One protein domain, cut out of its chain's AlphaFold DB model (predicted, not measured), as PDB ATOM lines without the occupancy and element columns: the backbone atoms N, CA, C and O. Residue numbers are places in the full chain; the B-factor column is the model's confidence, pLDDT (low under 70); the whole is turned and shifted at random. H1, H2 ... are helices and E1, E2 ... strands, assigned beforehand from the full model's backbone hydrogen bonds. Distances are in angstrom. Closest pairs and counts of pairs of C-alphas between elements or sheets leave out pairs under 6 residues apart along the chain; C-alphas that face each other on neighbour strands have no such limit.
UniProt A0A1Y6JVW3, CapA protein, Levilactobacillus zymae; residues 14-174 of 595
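This is residues 14 to 174 of the 595 residues of the protein "CapA protein" of Levilactobacillus zymae (UniProt A0A1Y6JVW3). Three helices, H1, H3 and H4, form an up-and-down bundle at the core, each running against the one before it in the chain; H7 lies side by side with H1, away from H3 and H4. The small antiparallel sheet E2 - E3 sits at one end of H3, E2 also near H4, while E1 lies far out beyond H7 and E4 runs beside H3. The printed part has 161 residues, eight named helices and four named strands in the order E1 H1 E2 H2 E3 H3 H4 H5 H6 H7 H8 E4, and is mostly helix. It is compact, with a radius of gyration of the C-alphas of 15.8 A and spans of 46 by 39 by 33 A.

Start at the sheet of E2, residues 52 to 54, and E3, residues 74 to 76; N 53 and O 75 are 2.8 A apart, within hydrogen-bond range. From there look to H4, residues 90 to 104, the hub, whose Met 99 has its C-alpha 6.1 A from that of Leu 53. H4 and H3, residues 77 to 87, form a helical hairpin; they touch, closest at the C-alphas of Met 84 and Val 92, 5.8 A, at a shallow tilt of 23 degrees, opposite ways. H1, residues 30 to 43, touches H4, closest at the C-alphas of Asn 31 and Ala 93, 6.0 A, at a steep tilt of 40 degrees. H7, residues 142 to 153, touches H1 with its residues 148 to 152 alone, closest at the C-alphas of Leu 36 and Leu 152, 6.1 A. H2, residues 57 to 61, touches H4; H5, residues 108 to 112, only just touches H1 and H4, with 3 pairs of C-alphas within 8 A each. H6, residues 118 to 121, is near H7, and H8, residues 157 to 164, is near H1 and H3. In H1, H2, H3, H4, H5 and H7 every O i to N i+4 pair is within hydrogen-bond range; H8 has 1 of 4, with 4 of 5 O i to N i+3 pairs, and H6 is too short for an i+4 pair.

Find C-alpha 14 at (6.223, 38.152, -4.161), where E1, residues 14 to 19, begins. H4 runs 20.9 A from C-alpha 90 at (23.406, 52.372, -24.840), H1 19.7 A, H7 16.0 A and H3 15.1 A. E4, residues 167 to 170, ends at C-alpha 170, (37.769, 46.260, -24.226).

The C-alphas of Cys 15 and Asn 72, the two farthest apart, are 48.8 A apart. The links H2 to E3 and H6 to H7 are long, and the printed part has no cut. No printed residue is under 70 in pLDDT.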
ATOM      1  N   ILE A  14       5.231  37.424  -4.955       95.44
ATOM      2  CA  ILE A  14       6.223  38.152  -4.161       95.44
ATOM      3  C   ILE A  14       6.202  37.566  -2.747       95.44
ATOM      4  O   ILE A  14       5.148  37.505  -2.115       95.44
ATOM      5  N   CYS A  15       7.351  37.101  -2.263       92.38
ATOM      6  CA  CYS A  15       7.485  36.547  -0.916       92.38
ATOM      7  C   CYS A  15       8.177  37.504   0.062       92.38
ATOM      8  O   CYS A  15       8.035  37.330   1.269       92.38
ATOM      9  N   GLN A  16       8.887  38.523  -0.434       91.62
ATOM     10  CA  GLN A  16       9.520  39.552   0.391       91.62
ATOM     11  C   GLN A  16       9.640  40.869  -0.394       91.62
ATOM     12  O   GLN A  16      10.055  40.851  -1.554       91.62
ATOM     13  N   SER A  17       9.333  41.997   0.253       90.69
ATOM     14  CA  SER A  17       9.503  43.364  -0.270       90.69
ATOM     15  C   SER A  17      10.322  44.193   0.726       90.69
ATOM     16  O   SER A  17      10.085  44.118   1.929       90.69
ATOM     17  N   ILE A  18      11.257  45.010   0.246       86.81
ATOM     18  CA  ILE A  18      12.011  45.997   1.030       86.81
ATOM     19  C   ILE A  18      11.865  47.362   0.353       86.81
ATOM     20  O   ILE A  18      12.124  47.492  -0.844       86.81
ATOM     21  N   GLY A  19      11.499  48.382   1.132       83.94
ATOM     22  CA  GLY A  19      11.344  49.755   0.657       83.94
ATOM     23  C   GLY A  19       9.931  50.080   0.160       83.94
ATOM     24  O   GLY A  19       8.956  49.508   0.635       83.94
ATOM     25  N   ASP A  20       9.823  51.042  -0.757       86.25
ATOM     26  CA  ASP A  20       8.545  51.654  -1.149       86.25
ATOM     27  C   ASP A  20       7.981  51.031  -2.434       86.25
ATOM     28  O   ASP A  20       8.532  51.218  -3.520       86.25
ATOM     29  N   GLU A  21       6.862  50.315  -2.328       87.75
ATOM     30  CA  GLU A  21       6.209  49.640  -3.459       87.75
ATOM     31  C   GLU A  21       5.662  50.606  -4.525       87.75
ATOM     32  O   GLU A  21       5.437  50.192  -5.660       87.75
ATOM     33  N   GLN A  22       5.512  51.897  -4.203       88.69
ATOM     34  CA  GLN A  22       5.115  52.940  -5.156       88.69
ATOM     35  C   GLN A  22       6.303  53.539  -5.924       88.69
ATOM     36  O   GLN A  22       6.136  54.482  -6.700       88.69
ATOM     37  N   THR A  23       7.517  53.014  -5.728       89.75
ATOM     38  CA  THR A  23       8.709  53.491  -6.435       89.75
ATOM     39  C   THR A  23       8.562  53.296  -7.946       89.75
ATOM     40  O   THR A  23       8.305  52.196  -8.435       89.75
ATOM     41  N   VAL A  24       8.799  54.374  -8.693       91.50
ATOM     42  CA  VAL A  24       8.838  54.395 -10.159       91.50
ATOM     43  C   VAL A  24      10.127  55.081 -10.602       91.50
ATOM     44  O   VAL A  24      10.536  56.084 -10.016       91.50
ATOM     45  N   VAL A  25      10.771  54.558 -11.646       90.38
ATOM     46  CA  VAL A  25      11.964  55.175 -12.242       90.38
ATOM     47  C   VAL A  25      11.605  55.834 -13.565       90.38
ATOM     48  O   VAL A  25      11.039  55.196 -14.451       90.38
ATOM     49  N   GLU A  26      11.989  57.101 -13.718       91.25
ATOM     50  CA  GLU A  26      11.880  57.864 -14.966       91.25
ATOM     51  C   GLU A  26      12.977  57.464 -15.962       91.25
ATOM     52  O   GLU A  26      13.902  58.219 -16.250       91.25
ATOM     53  N   ALA A  27      12.901  56.240 -16.474       91.31
ATOM     54  CA  ALA A  27      13.712  55.742 -17.577       91.31
ATOM     55  C   ALA A  27      12.958  54.617 -18.304       91.31
ATOM     56  O   ALA A  27      11.804  54.319 -18.004       91.31
ATOM     57  N   GLY A  28      13.583  54.012 -19.310       93.44
ATOM     58  CA  GLY A  28      13.021  52.879 -20.038       93.44
ATOM     59  C   GLY A  28      13.707  51.552 -19.739       93.44
ATOM     60  O   GLY A  28      14.859  51.523 -19.321       93.44
ATOM     61  N   LEU A  29      13.028  50.460 -20.087       95.44
ATOM     62  CA  LEU A  29      13.521  49.078 -19.997       95.44
ATOM     63  C   LEU A  29      13.986  48.513 -21.346       95.44
ATOM     64  O   LEU A  29      14.125  47.303 -21.522       95.44
ATOM     65  N   GLY A  30      14.228  49.384 -22.326       95.12
ATOM     66  CA  GLY A  30      14.660  48.981 -23.663       95.12
ATOM     67  C   GLY A  30      15.951  48.172 -23.672       95.12
ATOM     68  O   GLY A  30      16.060  47.208 -24.423       95.12
ATOM     69  N   ASN A  31      16.911  48.531 -22.819       93.56
ATOM     70  CA  ASN A  31      18.160  47.792 -22.646       93.56
ATOM     71  C   ASN A  31      17.899  46.358 -22.150       93.56
ATOM     72  O   ASN A  31      18.420  45.410 -22.735       93.56
ATOM     73  N   VAL A  32      17.030  46.192 -21.147       95.38
ATOM     74  CA  VAL A  32      16.644  44.884 -20.592       95.38
ATOM     75  C   VAL A  32      15.915  44.039 -21.639       95.38
ATOM     76  O   VAL A  32      16.285  42.892 -21.885       95.38
ATOM     77  N   ALA A  33      14.918  44.610 -22.322       96.81
ATOM     78  CA  ALA A  33      14.175  43.902 -23.365       96.81
ATOM     79  C   ALA A  33      15.066  43.533 -24.566       96.81
ATOM     80  O   ALA A  33      14.916  42.454 -25.137       96.81
ATOM     81  N   THR A  34      16.010  44.403 -24.937       97.44
ATOM     82  CA  THR A  34      17.011  44.123 -25.982       97.44
ATOM     83  C   THR A  34      17.886  42.936 -25.604       97.44
ATOM     84  O   THR A  34      18.065  42.045 -26.430       97.44
ATOM     85  N   LEU A  35      18.391  42.904 -24.367       95.75
ATOM     86  CA  LEU A  35      19.189  41.791 -23.852       95.75
ATOM     87  C   LEU A  35      18.396  40.477 -23.887       95.75
ATOM     88  O   LEU A  35      18.880  39.494 -24.439       95.75
ATOM     89  N   LEU A  36      17.162  40.482 -23.374       96.00
ATOM     90  CA  LEU A  36      16.271  39.318 -23.387       96.00
ATOM     91  C   LEU A  36      16.067  38.766 -24.806       96.00
ATOM     92  O   LEU A  36      16.199  37.566 -25.036       96.00
ATOM     93  N   ILE A  37      15.738  39.633 -25.767       97.31
ATOM     94  CA  ILE A  37      15.517  39.215 -27.159       97.31
ATOM     95  C   ILE A  37      16.805  38.678 -27.774       97.31
ATOM     96  O   ILE A  37      16.764  37.689 -28.500       97.31
ATOM     97  N   PHE A  38      17.940  39.310 -27.488       97.31
ATOM     98  CA  PHE A  38      19.226  38.873 -28.005       97.31
ATOM     99  C   PHE A  38      19.592  37.474 -27.509       97.31
ATOM    100  O   PHE A  38      19.906  36.615 -28.326       97.31
ATOM    101  N   LEU A  39      19.438  37.219 -26.206       95.75
ATOM    102  CA  LEU A  39      19.640  35.897 -25.612       95.75
ATOM    103  C   LEU A  39      18.708  34.849 -26.224       95.75
ATOM    104  O   LEU A  39      19.175  33.788 -26.617       95.75
ATOM    105  N   ARG A  40      17.417  35.159 -26.413       95.50
ATOM    106  CA  ARG A  40      16.477  34.240 -27.085       95.50
ATOM    107  C   ARG A  40      16.890  33.912 -28.515       95.50
ATOM    108  O   ARG A  40      16.794  32.769 -28.934       95.50
ATOM    109  N   LEU A  41      17.352  34.901 -29.277       96.38
ATOM    110  CA  LEU A  41      17.821  34.670 -30.643       96.38
ATOM    111  C   LEU A  41      19.111  33.843 -30.683       96.38
ATOM    112  O   LEU A  41      19.311  33.102 -31.644       96.38
ATOM    113  N   MET A  42      19.966  33.967 -29.667       95.56
ATOM    114  CA  MET A  42      21.143  33.115 -29.512       95.56
ATOM    115  C   MET A  42      20.761  31.679 -29.137       95.56
ATOM    116  O   MET A  42      21.249  30.750 -29.774       95.56
ATOM    117  N   SER A  43      19.834  31.517 -28.192       94.25
ATOM    118  CA  SER A  43      19.259  30.231 -27.772       94.25
ATOM    119  C   SER A  43      18.618  29.479 -28.947       94.25
ATOM    120  O   SER A  43      18.933  28.324 -29.221       94.25
ATOM    121  N   ASP A  44      17.823  30.194 -29.751       94.31
ATOM    122  CA  ASP A  44      17.201  29.701 -30.986       94.31
ATOM    123  C   ASP A  44      18.213  29.450 -32.130       94.31
ATOM    124  O   ASP A  44      17.808  29.115 -33.244       94.31
ATOM    125  N   GLN A  45      19.511  29.698 -31.914       94.44
ATOM    126  CA  GLN A  45      20.586  29.626 -32.915       94.44
ATOM    127  C   GLN A  45      20.377  30.520 -34.153       94.44
ATOM    128  O   GLN A  45      21.029  30.347 -35.183       94.44
ATOM    129  N   LYS A  46      19.504  31.531 -34.061       96.31
ATOM    130  CA  LYS A  46      19.297  32.550 -35.109       96.31
ATOM    131  C   LYS A  46      20.430  33.572 -35.149       96.31
ATOM    132  O   LYS A  46      20.619  34.243 -36.160       96.31
ATOM    133  N   ILE A  47      21.160  33.716 -34.045       97.19
ATOM    134  CA  ILE A  47      22.397  34.488 -33.953       97.19
ATOM    135  C   ILE A  47      23.428  33.605 -33.262       97.19
ATOM    136  O   ILE A  47      23.271  33.259 -32.096       97.19
ATOM    137  N   LEU A  48      24.501  33.250 -33.961       96.81
ATOM    138  CA  LEU A  48      25.574  32.466 -33.363       96.81
ATOM    139  C   LEU A  48      26.476  33.379 -32.518       96.81
ATOM    140  O   LEU A  48      26.666  34.543 -32.877       96.81
ATOM    141  N   PRO A  49      27.125  32.877 -31.450       95.81
ATOM    142  CA  PRO A  49      28.102  33.653 -30.674       95.81
ATOM    143  C   PRO A  49      29.219  34.289 -31.525       95.81
ATOM    144  O   PRO A  49      29.766  35.330 -31.160       95.81
ATOM    145  N   THR A  50      29.538  33.675 -32.668       97.38
ATOM    146  CA  THR A  50      30.541  34.113 -33.650       97.38
ATOM    147  C   THR A  50      29.993  35.060 -34.724       97.38
ATOM    148  O   THR A  50      30.782  35.634 -35.479       97.38
ATOM    149  N   THR A  51      28.671  35.267 -34.798       98.25
ATOM    150  CA  THR A  51      28.055  36.228 -35.723       98.25
ATOM    151  C   THR A  51      28.668  37.602 -35.491       98.25
ATOM    152  O   THR A  51      28.674  38.112 -34.373       98.25
ATOM    153  N   THR A  52      29.221  38.185 -36.552       97.94
ATOM    154  CA  THR A  52      30.006  39.420 -36.483       97.94
ATOM    155  C   THR A  52      29.210  40.602 -37.013       97.94
ATOM    156  O   THR A  52      28.553  40.504 -38.044       97.94
ATOM    157  N   LEU A  53      29.330  41.731 -36.322       97.31
ATOM    158  CA  LEU A  53      28.893  43.050 -36.751       97.31
ATOM    159  C   LEU A  53      30.124  43.899 -37.086       97.31
ATOM    160  O   LEU A  53      31.109  43.879 -36.347       97.31
ATOM    161  N   ILE A  54      30.057  44.669 -38.171       97.19
ATOM    162  CA  ILE A  54      31.045  45.714 -38.460       97.19
ATOM    163  C   ILE A  54      30.514  47.033 -37.902       97.19
ATOM    164  O   ILE A  54      29.433  47.489 -38.282       97.19
ATOM    165  N   VAL A  55      31.273  47.652 -37.001       95.19
ATOM    166  CA  VAL A  55      30.911  48.936 -36.396       95.19
ATOM    167  C   VAL A  55      31.000  50.040 -37.448       95.19
ATOM    168  O   VAL A  55      32.072  50.338 -37.972       95.19
ATOM    169  N   THR A  56      29.870  50.676 -37.752       93.94
ATOM    170  CA  THR A  56      29.804  51.762 -38.737       93.94
ATOM    171  C   THR A  56      29.959  53.133 -38.085       93.94
ATOM    172  O   THR A  56      29.626  53.339 -36.916       93.94
ATOM    173  N   ASP A  57      30.395  54.116 -38.873       93.12
ATOM    174  CA  ASP A  57      30.396  55.524 -38.458       93.12
ATOM    175  C   ASP A  57      28.978  56.016 -38.091       93.12
ATOM    176  O   ASP A  57      28.789  56.775 -37.141       93.12
ATOM    177  N   GLU A  58      27.944  55.518 -38.779       92.88
ATOM    178  CA  GLU A  58      26.545  55.822 -38.457       92.88
ATOM    179  C   GLU A  58      26.147  55.336 -37.055       92.88
ATOM    180  O   GLU A  58      25.475  56.065 -36.323       92.88
ATOM    181  N   LEU A  59      26.590  54.140 -36.647       92.44
ATOM    182  CA  LEU A  59      26.343  53.615 -35.305       92.44
ATOM    183  C   LEU A  59      27.009  54.501 -34.241       92.44
ATOM    184  O   LEU A  59      26.345  54.903 -33.282       92.44
ATOM    185  N   LEU A  60      28.279  54.873 -34.435       91.56
ATOM    186  CA  LEU A  60      29.025  55.698 -33.475       91.56
ATOM    187  C   LEU A  60      28.503  57.136 -33.377       91.56
ATOM    188  O   LEU A  60      28.507  57.720 -32.292       91.56
ATOM    189  N   LYS A  61      27.944  57.700 -34.457       91.62
ATOM    190  CA  LYS A  61      27.278  59.018 -34.420       91.62
ATOM    191  C   LYS A  61      26.123  59.086 -33.417       91.62
ATOM    192  O   LYS A  61      25.782  60.182 -32.967       91.62
ATOM    193  N   ARG A  62      25.534  57.943 -33.048       86.12
ATOM    194  CA  ARG A  62      24.431  57.848 -32.076       86.12
ATOM    195  C   ARG A  62      24.902  57.886 -30.621       86.12
ATOM    196  O   ARG A  62      24.071  58.101 -29.739       86.12
ATOM    197  N   ASP A  63      26.201  57.720 -30.374       83.25
ATOM    198  CA  ASP A  63      26.814  57.898 -29.060       83.25
ATOM    199  C   ASP A  63      28.271  58.368 -29.163       83.25
ATOM    200  O   ASP A  63      29.219  57.600 -29.014       83.25
ATOM    201  N   LYS A  64      28.455  59.672 -29.380       76.38
ATOM    202  CA  LYS A  64      29.779  60.281 -29.594       76.38
ATOM    203  C   LYS A  64      30.733  60.194 -28.391       76.38
ATOM    204  O   LYS A  64      31.871  60.633 -28.503       76.38
ATOM    205  N   ARG A  65      30.272  59.708 -27.234       76.12
ATOM    206  CA  ARG A  65      31.069  59.620 -25.998       76.12
ATOM    207  C   ARG A  65      31.618  58.220 -25.736       76.12
ATOM    208  O   ARG A  65      32.371  58.047 -24.783       76.12
ATOM    209  N   THR A  66      31.238  57.229 -26.543       81.31
ATOM    210  CA  THR A  66      31.703  55.855 -26.347       81.31
ATOM    211  C   THR A  66      33.203  55.719 -26.600       81.31
ATOM    212  O   THR A  66      33.742  56.301 -27.536       81.31
ATOM    213  N   SER A  67      33.864  54.888 -25.793       85.44
ATOM    214  CA  SER A  67      35.205  54.370 -26.087       85.44
ATOM    215  C   SER A  67      35.221  52.856 -26.310       85.44
ATOM    216  O   SER A  67      36.290  52.248 -26.317       85.44
ATOM    217  N   LEU A  68      34.044  52.231 -26.407       92.19
ATOM    218  CA  LEU A  68      33.916  50.774 -26.495       92.19
ATOM    219  C   LEU A  68      34.219  50.240 -27.889       92.19
ATOM    220  O   LEU A  68      34.657  49.106 -28.001       92.19
ATOM    221  N   PHE A  69      34.008  51.047 -28.928       94.12
ATOM    222  CA  PHE A  69      34.116  50.608 -30.313       94.12
ATOM    223  C   PHE A  69      34.879  51.617 -31.171       94.12
ATOM    224  O   PHE A  69      34.808  52.823 -30.923       94.12
ATOM    225  N   SER A  70      35.535  51.116 -32.212       93.06
ATOM    226  CA  SER A  70      36.177  51.886 -33.279       93.06
ATOM    227  C   SER A  70      35.449  51.685 -34.612       93.06
ATOM    228  O   SER A  70      34.816  50.655 -34.841       93.06
ATOM    229  N   VAL A  71      35.526  52.659 -35.527       93.19
ATOM    230  CA  VAL A  71      34.949  52.502 -36.877       93.19
ATOM    231  C   VAL A  71      35.636  51.336 -37.596       93.19
ATOM    232  O   VAL A  71      36.856  51.208 -37.540       93.19
ATOM    233  N   ASN A  72      34.851  50.511 -38.290       94.88
ATOM    234  CA  ASN A  72      35.260  49.282 -38.979       94.88
ATOM    235  C   ASN A  72      35.749  48.147 -38.064       94.88
ATOM    236  O   ASN A  72      36.207  47.117 -38.564       94.88
ATOM    237  N   GLU A  73      35.625  48.292 -36.744       95.62
ATOM    238  CA  GLU A  73      35.895  47.201 -35.812       95.62
ATOM    239  C   GLU A  73      34.900  46.055 -36.039       95.62
ATOM    240  O   GLU A  73      33.697  46.271 -36.212       95.62
ATOM    241  N   LYS A  74      35.413  44.823 -36.046       97.00
ATOM    242  CA  LYS A  74      34.603  43.605 -36.088       97.00
ATOM    243  C   LYS A  74      34.333  43.149 -34.664       97.00
ATOM    244  O   LYS A  74      35.266  42.771 -33.963       97.00
ATOM    245  N   VAL A  75      33.064  43.138 -34.276       96.88
ATOM    246  CA  VAL A  75      32.629  42.714 -32.941       96.88
ATOM    247  C   VAL A  75      31.637  41.571 -33.086       96.88
ATOM    248  O   VAL A  75      30.669  41.678 -33.841       96.88
ATOM    249  N   ASN A  76      31.868  40.461 -32.389       97.88
ATOM    250  CA  ASN A  76      30.976  39.306 -32.438       97.88
ATOM    251  C   ASN A  76      29.851  39.368 -31.390       97.88
ATOM    252  O   ASN A  76      29.882  40.164 -30.448       97.88
ATOM    253  N   ALA A  77      28.839  38.517 -31.555       97.56
ATOM    254  CA  ALA A  77      27.667  38.471 -30.686       97.56
ATOM    255  C   ALA A  77      28.030  38.205 -29.216       97.56
ATOM    256  O   ALA A  77      27.481  38.854 -28.324       97.56
ATOM    257  N   ARG A  78      29.000  37.316 -28.950       95.56
ATOM    258  CA  ARG A  78      29.472  37.040 -27.582       95.56
ATOM    259  C   ARG A  78      30.134  38.262 -26.943       95.56
ATOM    260  O   ARG A  78      29.891  38.538 -25.772       95.56
ATOM    261  N   GLN A  79      30.938  39.006 -27.698       95.38
ATOM    262  CA  GLN A  79      31.547  40.256 -27.241       95.38
ATOM    263  C   GLN A  79      30.477  41.308 -26.941       95.38
ATOM    264  O   GLN A  79      30.529  41.926 -25.881       95.38
ATOM    265  N   LEU A  80      29.474  41.474 -27.813       96.56
ATOM    266  CA  LEU A  80      28.357  42.391 -27.563       96.56
ATOM    267  C   LEU A  80      27.564  42.015 -26.309       96.56
ATOM    268  O   LEU A  80      27.218  42.904 -25.534       96.56
ATOM    269  N   LEU A  81      27.311  40.723 -26.080       95.38
ATOM    270  CA  LEU A  81      26.654  40.247 -24.865       95.38
ATOM    271  C   LEU A  81      27.472  40.602 -23.617       95.38
ATOM    272  O   LEU A  81      26.951  41.246 -22.710       95.38
ATOM    273  N   ASN A  82      28.761  40.253 -23.601       93.69
ATOM    274  CA  ASN A  82      29.643  40.540 -22.470       93.69
ATOM    275  C   ASN A  82      29.740  42.053 -22.197       93.69
ATOM    276  O   ASN A  82      29.693  42.476 -21.045       93.69
ATOM    277  N   LEU A  83      29.827  42.879 -23.246       93.94
ATOM    278  CA  LEU A  83      29.826  44.338 -23.118       93.94
ATOM    279  C   LEU A  83      28.490  44.859 -22.590       93.94
ATOM    280  O   LEU A  83      28.481  45.756 -21.749       93.94
ATOM    281  N   MET A  84      27.366  44.306 -23.046       93.44
ATOM    282  CA  MET A  84      26.036  44.710 -22.592       93.44
ATOM    283  C   MET A  84      25.878  44.430 -21.102       93.44
ATOM    284  O   MET A  84      25.479  45.327 -20.362       93.44
ATOM    285  N   LEU A  85      26.251  43.223 -20.667       91.25
ATOM    286  CA  LEU A  85      26.217  42.823 -19.266       91.25
ATOM    287  C   LEU A  85      27.134  43.704 -18.427       91.25
ATOM    288  O   LEU A  85      26.662  44.270 -17.453       91.25
ATOM    289  N   ALA A  86      28.393  43.894 -18.836       88.81
ATOM    290  CA  ALA A  86      29.409  44.574 -18.034       88.81
ATOM    291  C   ALA A  86      29.324  46.112 -18.033       88.81
ATOM    292  O   ALA A  86      29.918  46.752 -17.171       88.81
ATOM    293  N   THR A  87      28.644  46.730 -19.000       88.00
ATOM    294  CA  THR A  87      28.621  48.201 -19.126       88.00
ATOM    295  C   THR A  87      27.220  48.783 -19.070       88.00
ATOM    296  O   THR A  87      27.046  49.916 -18.627       88.00
ATOM    297  N   SER A  88      26.216  48.039 -19.545       88.19
ATOM    298  CA  SER A  88      24.883  48.568 -19.838       88.19
ATOM    299  C   SER A  88      24.883  49.813 -20.739       88.19
ATOM    300  O   SER A  88      23.915  50.577 -20.744       88.19
ATOM    301  N   GLU A  89      25.954  50.035 -21.511       89.75
ATOM    302  CA  GLU A  89      26.106  51.235 -22.323       89.75
ATOM    303  C   GLU A  89      25.150  51.205 -23.529       89.75
ATOM    304  O   GLU A  89      25.125  50.248 -24.309       89.75
ATOM    305  N   PRO A  90      24.380  52.277 -23.755       91.62
ATOM    306  CA  PRO A  90      23.406  52.372 -24.840       91.62
ATOM    307  C   PRO A  90      23.937  52.087 -26.240       91.62
ATOM    308  O   PRO A  90      23.198  51.545 -27.059       91.62
ATOM    309  N   ILE A  91      25.198  52.409 -26.528       94.31
ATOM    310  CA  ILE A  91      25.809  52.071 -27.817       94.31
ATOM    311  C   ILE A  91      25.853  50.557 -28.064       94.31
ATOM    312  O   ILE A  91      25.652  50.122 -29.196       94.31
ATOM    313  N   VAL A  92      26.029  49.749 -27.015       95.38
ATOM    314  CA  VAL A  92      26.038  48.287 -27.111       95.38
ATOM    315  C   VAL A  92      24.634  47.775 -27.425       95.38
ATOM    316  O   VAL A  92      24.463  46.969 -28.337       95.38
ATOM    317  N   ALA A  93      23.604  48.322 -26.768       95.44
ATOM    318  CA  ALA A  93      22.210  48.008 -27.088       95.44
ATOM    319  C   ALA A  93      21.862  48.354 -28.550       95.44
ATOM    320  O   ALA A  93      21.158  47.600 -29.225       95.44
ATOM    321  N   LEU A  94      22.378  49.472 -29.075       95.94
ATOM    322  CA  LEU A  94      22.191  49.853 -30.478       95.94
ATOM    323  C   LEU A  94      22.929  48.921 -31.449       95.94
ATOM    324  O   LEU A  94      22.360  48.579 -32.486       95.94
ATOM    325  N   ALA A  95      24.144  48.486 -31.106       97.38
ATOM    326  CA  ALA A  95      24.903  47.504 -31.878       97.38
ATOM    327  C   ALA A  95      24.155  46.162 -31.952       97.38
ATOM    328  O   ALA A  95      23.959  45.617 -33.038       97.38
ATOM    329  N   ILE A  96      23.621  45.690 -30.820       98.00
ATOM    330  CA  ILE A  96      22.756  44.502 -30.764       98.00
ATOM    331  C   ILE A  96      21.529  44.684 -31.664       98.00
ATOM    332  O   ILE A  96      21.204  43.806 -32.460       98.00
ATOM    333  N   CYS A  97      20.859  45.839 -31.608       97.19
ATOM    334  CA  CYS A  97      19.707  46.111 -32.473       97.19
ATOM    335  C   CYS A  97      20.053  46.061 -33.966       97.19
ATOM    336  O   CYS A  97      19.228  45.611 -34.766       97.19
ATOM    337  N   GLN A  98      21.240  46.539 -34.346       96.81
ATOM    338  CA  GLN A  98      21.720  46.469 -35.721       96.81
ATOM    339  C   GLN A  98      21.960  45.014 -36.141       96.81
ATOM    340  O   GLN A  98      21.401  44.595 -37.153       96.81
ATOM    341  N   MET A  99      22.681  44.234 -35.329       98.06
ATOM    342  CA  MET A  99      22.924  42.812 -35.587       98.06
ATOM    343  C   MET A  99      21.610  42.032 -35.719       98.06
ATOM    344  O   MET A  99      21.409  41.313 -36.692       98.06
ATOM    345  N   VAL A 100      20.663  42.230 -34.797       97.62
ATOM    346  CA  VAL A 100      19.345  41.577 -34.859       97.62
ATOM    347  C   VAL A 100      18.614  41.920 -36.156       97.62
ATOM    348  O   VAL A 100      18.024  41.036 -36.777       97.62
ATOM    349  N   ARG A 101      18.662  43.180 -36.603       96.56
ATOM    350  CA  ARG A 101      18.045  43.589 -37.872       96.56
ATOM    351  C   ARG A 101      18.705  42.903 -39.068       96.56
ATOM    352  O   ARG A 101      17.985  42.456 -39.952       96.56
ATOM    353  N   GLU A 102      20.032  42.837 -39.096       95.88
ATOM    354  CA  GLU A 102      20.799  42.218 -40.185       95.88
ATOM    355  C   GLU A 102      20.549  40.707 -40.278       95.88
ATOM    356  O   GLU A 102      20.410  40.187 -41.379       95.88
ATOM    357  N   GLN A 103      20.414  40.018 -39.141       96.81
ATOM    358  CA  GLN A 103      20.227  38.563 -39.109       96.81
ATOM    359  C   GLN A 103      18.765  38.125 -39.276       96.81
ATOM    360  O   GLN A 103      18.497  37.040 -39.779       96.81
ATOM    361  N   THR A 104      17.798  38.946 -38.852       96.12
ATOM    362  CA  THR A 104      16.376  38.541 -38.829       96.12
ATOM    363  C   THR A 104      15.494  39.294 -39.820       96.12
ATOM    364  O   THR A 104      14.312  38.979 -39.930       96.12
ATOM    365  N   ALA A 105      16.014  40.338 -40.477       94.38
ATOM    366  CA  ALA A 105      15.252  41.318 -41.261       94.38
ATOM    367  C   ALA A 105      14.112  42.028 -40.486       94.38
ATOM    368  O   ALA A 105      13.328  42.784 -41.063       94.38
ATOM    369  N   ARG A 106      14.018  41.844 -39.160       94.88
ATOM    370  CA  ARG A 106      12.984  42.436 -38.298       94.88
ATOM    371  C   ARG A 106      13.569  43.544 -37.429       94.88
ATOM    372  O   ARG A 106      14.644  43.424 -36.849       94.88
ATOM    373  N   LYS A 107      12.825  44.646 -37.291       93.94
ATOM    374  CA  LYS A 107      13.181  45.745 -36.376       93.94
ATOM    375  C   LYS A 107      12.982  45.316 -34.919       93.94
ATOM    376  O   LYS A 107      11.988  44.663 -34.609       93.94
ATOM    377  N   MET A 108      13.837  45.794 -34.010       95.31
ATOM    378  CA  MET A 108      13.743  45.506 -32.567       95.31
ATOM    379  C   MET A 108      12.368  45.848 -31.958       95.31
ATOM    380  O   MET A 108      11.832  45.089 -31.162       95.31
ATOM    381  N   SER A 109      11.717  46.930 -32.397       93.25
ATOM    382  CA  SER A 109      10.361  47.281 -31.934       93.25
ATOM    383  C   SER A 109       9.283  46.263 -32.332       93.25
ATOM    384  O   SER A 109       8.248  46.169 -31.675       93.25
ATOM    385  N   SER A 110       9.490  45.492 -33.406       95.38
ATOM    386  CA  SER A 110       8.610  44.365 -33.733       95.38
ATOM    387  C   SER A 110       8.787  43.217 -32.748       95.38
ATOM    388  O   SER A 110       7.807  42.542 -32.457       95.38
ATOM    389  N   TRP A 111      10.008  42.998 -32.256       96.50
ATOM    390  CA  TRP A 111      10.288  41.976 -31.255       96.50
ATOM    391  C   TRP A 111       9.711  42.358 -29.891       96.50
ATOM    392  O   TRP A 111       9.078  41.518 -29.261       96.50
ATOM    393  N   TYR A 112       9.802  43.632 -29.485       95.62
ATOM    394  CA  TYR A 112       9.136  44.109 -28.262       95.62
ATOM    395  C   TYR A 112       7.635  43.824 -28.277       95.62
ATOM    396  O   TYR A 112       7.125  43.246 -27.326       95.62
ATOM    397  N   ARG A 113       6.950  44.133 -29.386       95.75
ATOM    398  CA  ARG A 113       5.509  43.867 -29.554       95.75
ATOM    399  C   ARG A 113       5.129  42.386 -29.486       95.75
ATOM    400  O   ARG A 113       3.964  42.081 -29.277       95.75
ATOM    401  N   SER A 114       6.088  41.480 -29.680       94.75
ATOM    402  CA  SER A 114       5.870  40.035 -29.553       94.75
ATOM    403  C   SER A 114       6.175  39.476 -28.162       94.75
ATOM    404  O   SER A 114       5.977  38.283 -27.941       94.75
ATOM    405  N   LEU A 115       6.675  40.292 -27.226       94.94
ATOM    406  CA  LEU A 115       6.918  39.835 -25.860       94.94
ATOM    407  C   LEU A 115       5.581  39.580 -25.144       94.94
ATOM    408  O   LEU A 115       4.692  40.436 -25.196       94.94
ATOM    409  N   PRO A 116       5.432  38.450 -24.429       94.62
ATOM    410  CA  PRO A 116       4.309  38.273 -23.516       94.62
ATOM    411  C   PRO A 116       4.275  39.423 -22.499       94.62
ATOM    412  O   PRO A 116       5.315  39.804 -21.965       94.62
ATOM    413  N   GLY A 117       3.099  40.010 -22.264       91.06
ATOM    414  CA  GLY A 117       2.961  41.179 -21.385       91.06
ATOM    415  C   GLY A 117       3.383  42.519 -22.007       91.06
ATOM    416  O   GLY A 117       3.490  43.509 -21.295       91.06
ATOM    417  N   TYR A 118       3.600  42.607 -23.327       94.69
ATOM    418  CA  TYR A 118       3.979  43.875 -23.970       94.69
ATOM    419  C   TYR A 118       3.016  45.036 -23.669       94.69
ATOM    420  O   TYR A 118       3.466  46.165 -23.493       94.69
ATOM    421  N   GLU A 119       1.706  44.782 -23.586       94.31
ATOM    422  CA  GLU A 119       0.723  45.848 -23.359       94.31
ATOM    423  C   GLU A 119       0.922  46.593 -22.033       94.31
ATOM    424  O   GLU A 119       0.694  47.803 -22.001       94.31
ATOM    425  N   SER A 120       1.400  45.925 -20.975       92.00
ATOM    426  CA  SER A 120       1.783  46.598 -19.724       92.00
ATOM    427  C   SER A 120       3.147  47.282 -19.844       92.00
ATOM    428  O   SER A 120       3.327  48.397 -19.364       92.00
ATOM    429  N   LEU A 121       4.086  46.677 -20.575       94.75
ATOM    430  CA  LEU A 121       5.456  47.177 -20.725       94.75
ATOM    431  C   LEU A 121       5.615  48.309 -21.755       94.75
ATOM    432  O   LEU A 121       6.668  48.950 -21.805       94.75
ATOM    433  N   LYS A 122       4.623  48.573 -22.614       93.00
ATOM    434  CA  LYS A 122       4.773  49.488 -23.764       93.00
ATOM    435  C   LYS A 122       5.216  50.901 -23.374       93.00
ATOM    436  O   LYS A 122       5.982  51.512 -24.120       93.00
ATOM    437  N   GLY A 123       4.804  51.386 -22.197       90.62
ATOM    438  CA  GLY A 123       5.236  52.678 -21.646       90.62
ATOM    439  C   GLY A 123       6.719  52.710 -21.252       90.62
ATOM    440  O   GLY A 123       7.380  53.737 -21.396       90.62
ATOM    441  N   ALA A 124       7.277  51.567 -20.852       93.75
ATOM    442  CA  ALA A 124       8.685  51.413 -20.503       93.75
ATOM    443  C   ALA A 124       9.582  51.108 -21.721       93.75
ATOM    444  O   ALA A 124      10.800  51.280 -21.640       93.75
ATOM    445  N   LEU A 125       9.019  50.687 -22.860       94.62
ATOM    446  CA  LEU A 125       9.754  50.173 -24.031       94.62
ATOM    447  C   LEU A 125       9.735  51.098 -25.262       94.62
ATOM    448  O   LEU A 125       9.838  50.636 -26.400       94.62
ATOM    449  N   ALA A 126       9.636  52.413 -25.067       91.44
ATOM    450  CA  ALA A 126       9.533  53.348 -26.189       91.44
ATOM    451  C   ALA A 126      10.848  53.554 -26.981       91.44
ATOM    452  O   ALA A 126      10.818  54.021 -28.121       91.44
ATOM    453  N   ASN A 127      12.010  53.168 -26.438       91.69
ATOM    454  CA  ASN A 127      13.278  53.134 -27.175       91.69
ATOM    455  C   ASN A 127      14.184  51.981 -26.721       91.69
ATOM    456  O   ASN A 127      13.991  51.445 -25.638       91.69
ATOM    457  N   GLN A 128      15.180  51.623 -27.541       92.12
ATOM    458  CA  GLN A 128      15.988  50.407 -27.361       92.12
ATOM    459  C   GLN A 128      17.056  50.497 -26.273       92.12
ATOM    460  O   GLN A 128      17.590  49.479 -25.847       92.12
ATOM    461  N   THR A 129      17.402  51.704 -25.836       90.56
ATOM    462  CA  THR A 129      18.497  51.908 -24.885       90.56
ATOM    463  C   THR A 129      18.007  52.170 -23.471       90.56
ATOM    464  O   THR A 129      18.818  52.200 -22.555       90.56
ATOM    465  N   GLY A 130      16.710  52.435 -23.293       89.81
ATOM    466  CA  GLY A 130      16.140  52.855 -22.013       89.81
ATOM    467  C   GLY A 130      16.510  54.284 -21.594       89.81
ATOM    468  O   GLY A 130      16.060  54.744 -20.550       89.81
ATOM    469  N   ARG A 131      17.291  55.023 -22.402       87.56
ATOM    470  CA  ARG A 131      17.670  56.412 -22.086       87.56
ATOM    471  C   ARG A 131      16.440  57.316 -22.081       87.56
ATOM    472  O   ARG A 131      15.623  57.247 -23.001       87.56
ATOM    473  N   VAL A 132      16.389  58.230 -21.117       86.31
ATOM    474  CA  VAL A 132      15.417  59.329 -21.083       86.31
ATOM    475  C   VAL A 132      15.607  60.228 -22.304       86.31
ATOM    476  O   VAL A 132      16.737  60.571 -22.667       86.31
ATOM    477  N   ARG A 133      14.505  60.615 -22.953       82.38
ATOM    478  CA  ARG A 133      14.493  61.582 -24.059       82.38
ATOM    479  C   ARG A 133      13.501  62.692 -23.750       82.38
ATOM    480  O   ARG A 133      12.425  62.421 -23.238       82.38
ATOM    481  N   GLN A 134      13.823  63.922 -24.148       77.50
ATOM    482  CA  GLN A 134      12.936  65.078 -23.943       77.50
ATOM    483  C   GLN A 134      11.542  64.881 -24.561       77.50
ATOM    484  O   GLN A 134      10.555  65.375 -24.034       77.50
ATOM    485  N   THR A 135      11.461  64.145 -25.671       78.94
ATOM    486  CA  THR A 135      10.236  63.972 -26.461       78.94
ATOM    487  C   THR A 135       9.442  62.711 -26.126       78.94
ATOM    488  O   THR A 135       8.333  62.548 -26.623       78.94
ATOM    489  N   VAL A 136       9.994  61.803 -25.316       80.19
ATOM    490  CA  VAL A 136       9.371  60.511 -25.000       80.19
ATOM    491  C   VAL A 136       9.566  60.237 -23.515       80.19
ATOM    492  O   VAL A 136      10.661  59.871 -23.086       80.19
ATOM    493  N   LYS A 137       8.497  60.414 -22.735       86.19
ATOM    494  CA  LYS A 137       8.479  60.031 -21.322       86.19
ATOM    495  C   LYS A 137       8.360  58.514 -21.217       86.19
ATOM    496  O   LYS A 137       7.525  57.912 -21.886       86.19
ATOM    497  N   GLN A 138       9.214  57.918 -20.395       91.81
ATOM    498  CA  GLN A 138       9.206  56.493 -20.086       91.81
ATOM    499  C   GLN A 138       9.351  56.337 -18.584       91.81
ATOM    500  O   GLN A 138      10.112  57.075 -17.957       91.81
ATOM    501  N   THR A 139       8.618  55.378 -18.043       92.69
ATOM    502  CA  THR A 139       8.666  55.020 -16.634       92.69
ATOM    503  C   THR A 139       8.541  53.515 -16.493       92.69
ATOM    504  O   THR A 139       7.917  52.873 -17.342       92.69
ATOM    505  N   TYR A 140       9.091  52.959 -15.420       93.94
ATOM    506  CA  TYR A 140       8.839  51.573 -15.038       93.94
ATOM    507  C   TYR A 140       8.806  51.392 -13.521       93.94
ATOM    508  O   TYR A 140       9.404  52.166 -12.769       93.94
ATOM    509  N   SER A 141       8.088  50.356 -13.107       94.50
ATOM    510  CA  SER A 141       7.832  49.933 -11.731       94.50
ATOM    511  C   SER A 141       8.526  48.602 -11.410       94.50
ATOM    512  O   SER A 141       9.078  47.937 -12.294       94.50
ATOM    513  N   GLY A 142       8.456  48.166 -10.147       93.94
ATOM    514  CA  GLY A 142       8.914  46.830  -9.745       93.94
ATOM    515  C   GLY A 142       8.181  45.707 -10.490       93.94
ATOM    516  O   GLY A 142       8.800  44.728 -10.902       93.94
ATOM    517  N   GLN A 143       6.888  45.891 -10.778       94.62
ATOM    518  CA  GLN A 143       6.087  44.915 -11.520       94.62
ATOM    519  C   GLN A 143       6.564  44.742 -12.970       94.62
ATOM    520  O   GLN A 143       6.555  43.628 -13.503       94.62
ATOM    521  N   ASP A 144       7.025  45.819 -13.608       95.94
ATOM    522  CA  ASP A 144       7.601  45.756 -14.955       95.94
ATOM    523  C   ASP A 144       8.918  44.963 -14.959       95.94
ATOM    524  O   ASP A 144       9.161  44.157 -15.863       95.94
ATOM    525  N   LEU A 145       9.740  45.131 -13.913       96.06
ATOM    526  CA  LEU A 145      10.961  44.342 -13.723       96.06
ATOM    527  C   LEU A 145      10.661  42.867 -13.483       96.06
ATOM    528  O   LEU A 145      11.320  42.023 -14.083       96.06
ATOM    529  N   ILE A 146       9.660  42.551 -12.656       96.38
ATOM    530  CA  ILE A 146       9.228  41.169 -12.422       96.38
ATOM    531  C   ILE A 146       8.754  40.540 -13.735       96.38
ATOM    532  O   ILE A 146       9.152  39.425 -14.062       96.38
ATOM    533  N   THR A 147       7.974  41.276 -14.530       96.38
ATOM    534  CA  THR A 147       7.473  40.804 -15.829       96.38
ATOM    535  C   THR A 147       8.624  40.434 -16.771       96.38
ATOM    536  O   THR A 147       8.639  39.331 -17.316       96.38
ATOM    537  N   LEU A 148       9.625  41.307 -16.941       96.31
ATOM    538  CA  LEU A 148      10.802  40.987 -17.761       96.31
ATOM    539  C   LEU A 148      11.698  39.913 -17.123       96.31
ATOM    540  O   LEU A 148      12.271  39.098 -17.843       96.31
ATOM    541  N   GLY A 149      11.801  39.890 -15.794       95.62
ATOM    542  CA  GLY A 149      12.558  38.897 -15.039       95.62
ATOM    543  C   GLY A 149      12.019  37.483 -15.239       95.62
ATOM    544  O   GLY A 149      12.798  36.590 -15.547       95.62
ATOM    545  N   ILE A 150      10.698  37.287 -15.190       95.50
ATOM    546  CA  ILE A 150      10.055  35.997 -15.496       95.50
ATOM    547  C   ILE A 150      10.357  35.567 -16.940       95.50
ATOM    548  O   ILE A 150      10.610  34.398 -17.225       95.50
ATOM    549  N   LEU A 151      10.354  36.507 -17.889       94.62
ATOM    550  CA  LEU A 151      10.684  36.188 -19.279       94.62
ATOM    551  C   LEU A 151      12.148  35.783 -19.475       94.62
ATOM    552  O   LEU A 151      12.414  34.987 -20.382       94.62
ATOM    553  N   LEU A 152      13.058  36.346 -18.676       92.81
ATOM    554  CA  LEU A 152      14.474  35.982 -18.627       92.81
ATOM    555  C   LEU A 152      14.675  34.624 -17.946       92.81
ATOM    556  O   LEU A 152      15.405  33.807 -18.490       92.81
ATOM    557  N   SER A 153      13.999  34.345 -16.827       91.00
ATOM    558  CA  SER A 153      14.140  33.076 -16.093       91.00
ATOM    559  C   SER A 153      13.656  31.852 -16.875       91.00
ATOM    560  O   SER A 153      13.989  30.732 -16.515       91.00
ATOM    561  N   ASN A 154      12.871  32.058 -17.935       90.62
ATOM    562  CA  ASN A 154      12.417  31.003 -18.843       90.62
ATOM    563  C   ASN A 154      13.447  30.633 -19.926       90.62
ATOM    564  O   ASN A 154      13.155  29.787 -20.770       90.62
ATOM    565  N   LEU A 155      14.608  31.296 -19.968       88.44
ATOM    566  CA  LEU A 155      15.715  30.867 -20.820       88.44
ATOM    567  C   LEU A 155      16.264  29.511 -20.336       88.44
ATOM    568  O   LEU A 155      16.216  29.238 -19.134       88.44
ATOM    569  N   PRO A 156      16.804  28.673 -21.239       88.12
ATOM    570  CA  PRO A 156      17.512  27.459 -20.847       88.12
ATOM    571  C   PRO A 156      18.616  27.742 -19.810       88.12
ATOM    572  O   PRO A 156      19.251  28.802 -19.879       88.12
ATOM    573  N   PRO A 157      18.880  26.828 -18.857       83.69
ATOM    574  CA  PRO A 157      19.911  27.020 -17.834       83.69
ATOM    575  C   PRO A 157      21.290  27.397 -18.400       83.69
ATOM    576  O   PRO A 157      21.946  28.291 -17.872       83.69
ATOM    577  N   GLU A 158      21.696  26.787 -19.513       84.44
ATOM    578  CA  GLU A 158      22.953  27.075 -20.211       84.44
ATOM    579  C   GLU A 158      23.043  28.509 -20.767       84.44
ATOM    580  O   GLU A 158      24.138  29.063 -20.886       84.44
ATOM    581  N   ASP A 159      21.905  29.136 -21.072       86.38
ATOM    582  CA  ASP A 159      21.837  30.528 -21.522       86.38
ATOM    583  C   ASP A 159      21.776  31.496 -20.338       86.38
ATOM    584  O   ASP A 159      22.334  32.595 -20.402       86.38
ATOM    585  N   LEU A 160      21.136  31.091 -19.234       83.06
ATOM    586  CA  LEU A 160      21.183  31.830 -17.971       83.06
ATOM    587  C   LEU A 160      22.613  31.918 -17.435       83.06
ATOM    588  O   LEU A 160      22.998  32.972 -16.930       83.06
ATOM    589  N   ASP A 161      23.429  30.880 -17.639       83.75
ATOM    590  CA  ASP A 161      24.842  30.888 -17.261       83.75
ATOM    591  C   ASP A 161      25.639  32.014 -17.940       83.75
ATOM    592  O   ASP A 161      26.646  32.477 -17.399       83.75
ATOM    593  N   LEU A 162      25.187  32.521 -19.093       86.31
ATOM    594  CA  LEU A 162      25.819  33.666 -19.754       86.31
ATOM    595  C   LEU A 162      25.670  34.963 -18.942       86.31
ATOM    596  O   LEU A 162      26.499  35.863 -19.078       86.31
ATOM    597  N   LEU A 163      24.660  35.052 -18.068       88.12
ATOM    598  CA  LEU A 163      24.433  36.183 -17.164       88.12
ATOM    599  C   LEU A 163      25.381  36.187 -15.950       88.12
ATOM    600  O   LEU A 163      25.371  37.147 -15.178       88.12
ATOM    601  N   HIS A 164      26.221  35.158 -15.783       85.69
ATOM    602  CA  HIS A 164      27.310  35.164 -14.802       85.69
ATOM    603  C   HIS A 164      28.466  36.096 -15.195       85.69
ATOM    604  O   HIS A 164      29.269  36.464 -14.337       85.69
ATOM    605  N   GLN A 165      28.596  36.475 -16.474       82.81
ATOM    606  CA  GLN A 165      29.713  37.303 -16.929       82.81
ATOM    607  C   GLN A 165      29.555  38.748 -16.434       82.81
ATOM    608  O   GLN A 165      28.797  39.537 -16.996       82.81
ATOM    609  N   THR A 166      30.321  39.116 -15.405       74.94
ATOM    610  CA  THR A 166      30.213  40.442 -14.771       74.94
ATOM    611  C   THR A 166      31.285  41.446 -15.180       74.94
ATOM    612  O   THR A 166      31.266  42.583 -14.705       74.94
ATOM    613  N   ASP A 167      32.245  41.056 -16.018       86.31
ATOM    614  CA  ASP A 167      33.354  41.917 -16.420       86.31
ATOM    615  C   ASP A 167      33.952  41.564 -17.783       86.31
ATOM    616  O   ASP A 167      33.790  40.455 -18.289       86.31
ATOM    617  N   VAL A 168      34.593  42.548 -18.412       90.50
ATOM    618  CA  VAL A 168      35.170  42.444 -19.755       90.50
ATOM    619  C   VAL A 168      36.302  43.454 -19.931       90.50
ATOM    620  O   VAL A 168      36.245  44.568 -19.413       90.50
ATOM    621  N   VAL A 169      37.330  43.087 -20.695       90.94
ATOM    622  CA  VAL A 169      38.355  44.027 -21.166       90.94
ATOM    623  C   VAL A 169      38.036  44.413 -22.605       90.94
ATOM    624  O   VAL A 169      37.868  43.537 -23.448       90.94
ATOM    625  N   GLN A 170      37.977  45.713 -22.885       92.94
ATOM    626  CA  GLN A 170      37.769  46.260 -24.226       92.94
ATOM    627  C   GLN A 170      38.693  47.463 -24.420       92.94
ATOM    628  O   GLN A 170      38.694  48.374 -23.595       92.94
ATOM    629  N   HIS A 171      39.497  47.463 -25.489       91.75
ATOM    630  CA  HIS A 171      40.509  48.502 -25.753       91.75
ATOM    631  C   HIS A 171      41.388  48.821 -24.529       91.75
ATOM    632  O   HIS A 171      41.500  49.977 -24.124       91.75
ATOM    633  N   GLU A 172      41.940  47.779 -23.892       88.69
ATOM    634  CA  GLU A 172      42.804  47.876 -22.696       88.69
ATOM    635  C   GLU A 172      42.128  48.481 -21.451       88.69
ATOM    636  O   GLU A 172      42.762  48.675 -20.413       88.69
ATOM    637  N   LYS A 173      40.819  48.740 -21.513       88.50
ATOM    638  CA  LYS A 173      40.017  49.201 -20.382       88.50
ATOM    639  C   LYS A 173      39.234  48.036 -19.803       88.50
ATOM    640  O   LYS A 173      38.580  47.289 -20.526       88.50
ATOM    641  N   TYR A 174      39.287  47.909 -18.484       87.50
ATOM    642  CA  TYR A 174      38.495  46.941 -17.740       87.50
ATOM    643  C   TYR A 174      37.129  47.541 -17.400       87.50
ATOM    644  O   TYR A 174      37.041  48.569 -16.725       87.50
TER     645      TYR A 174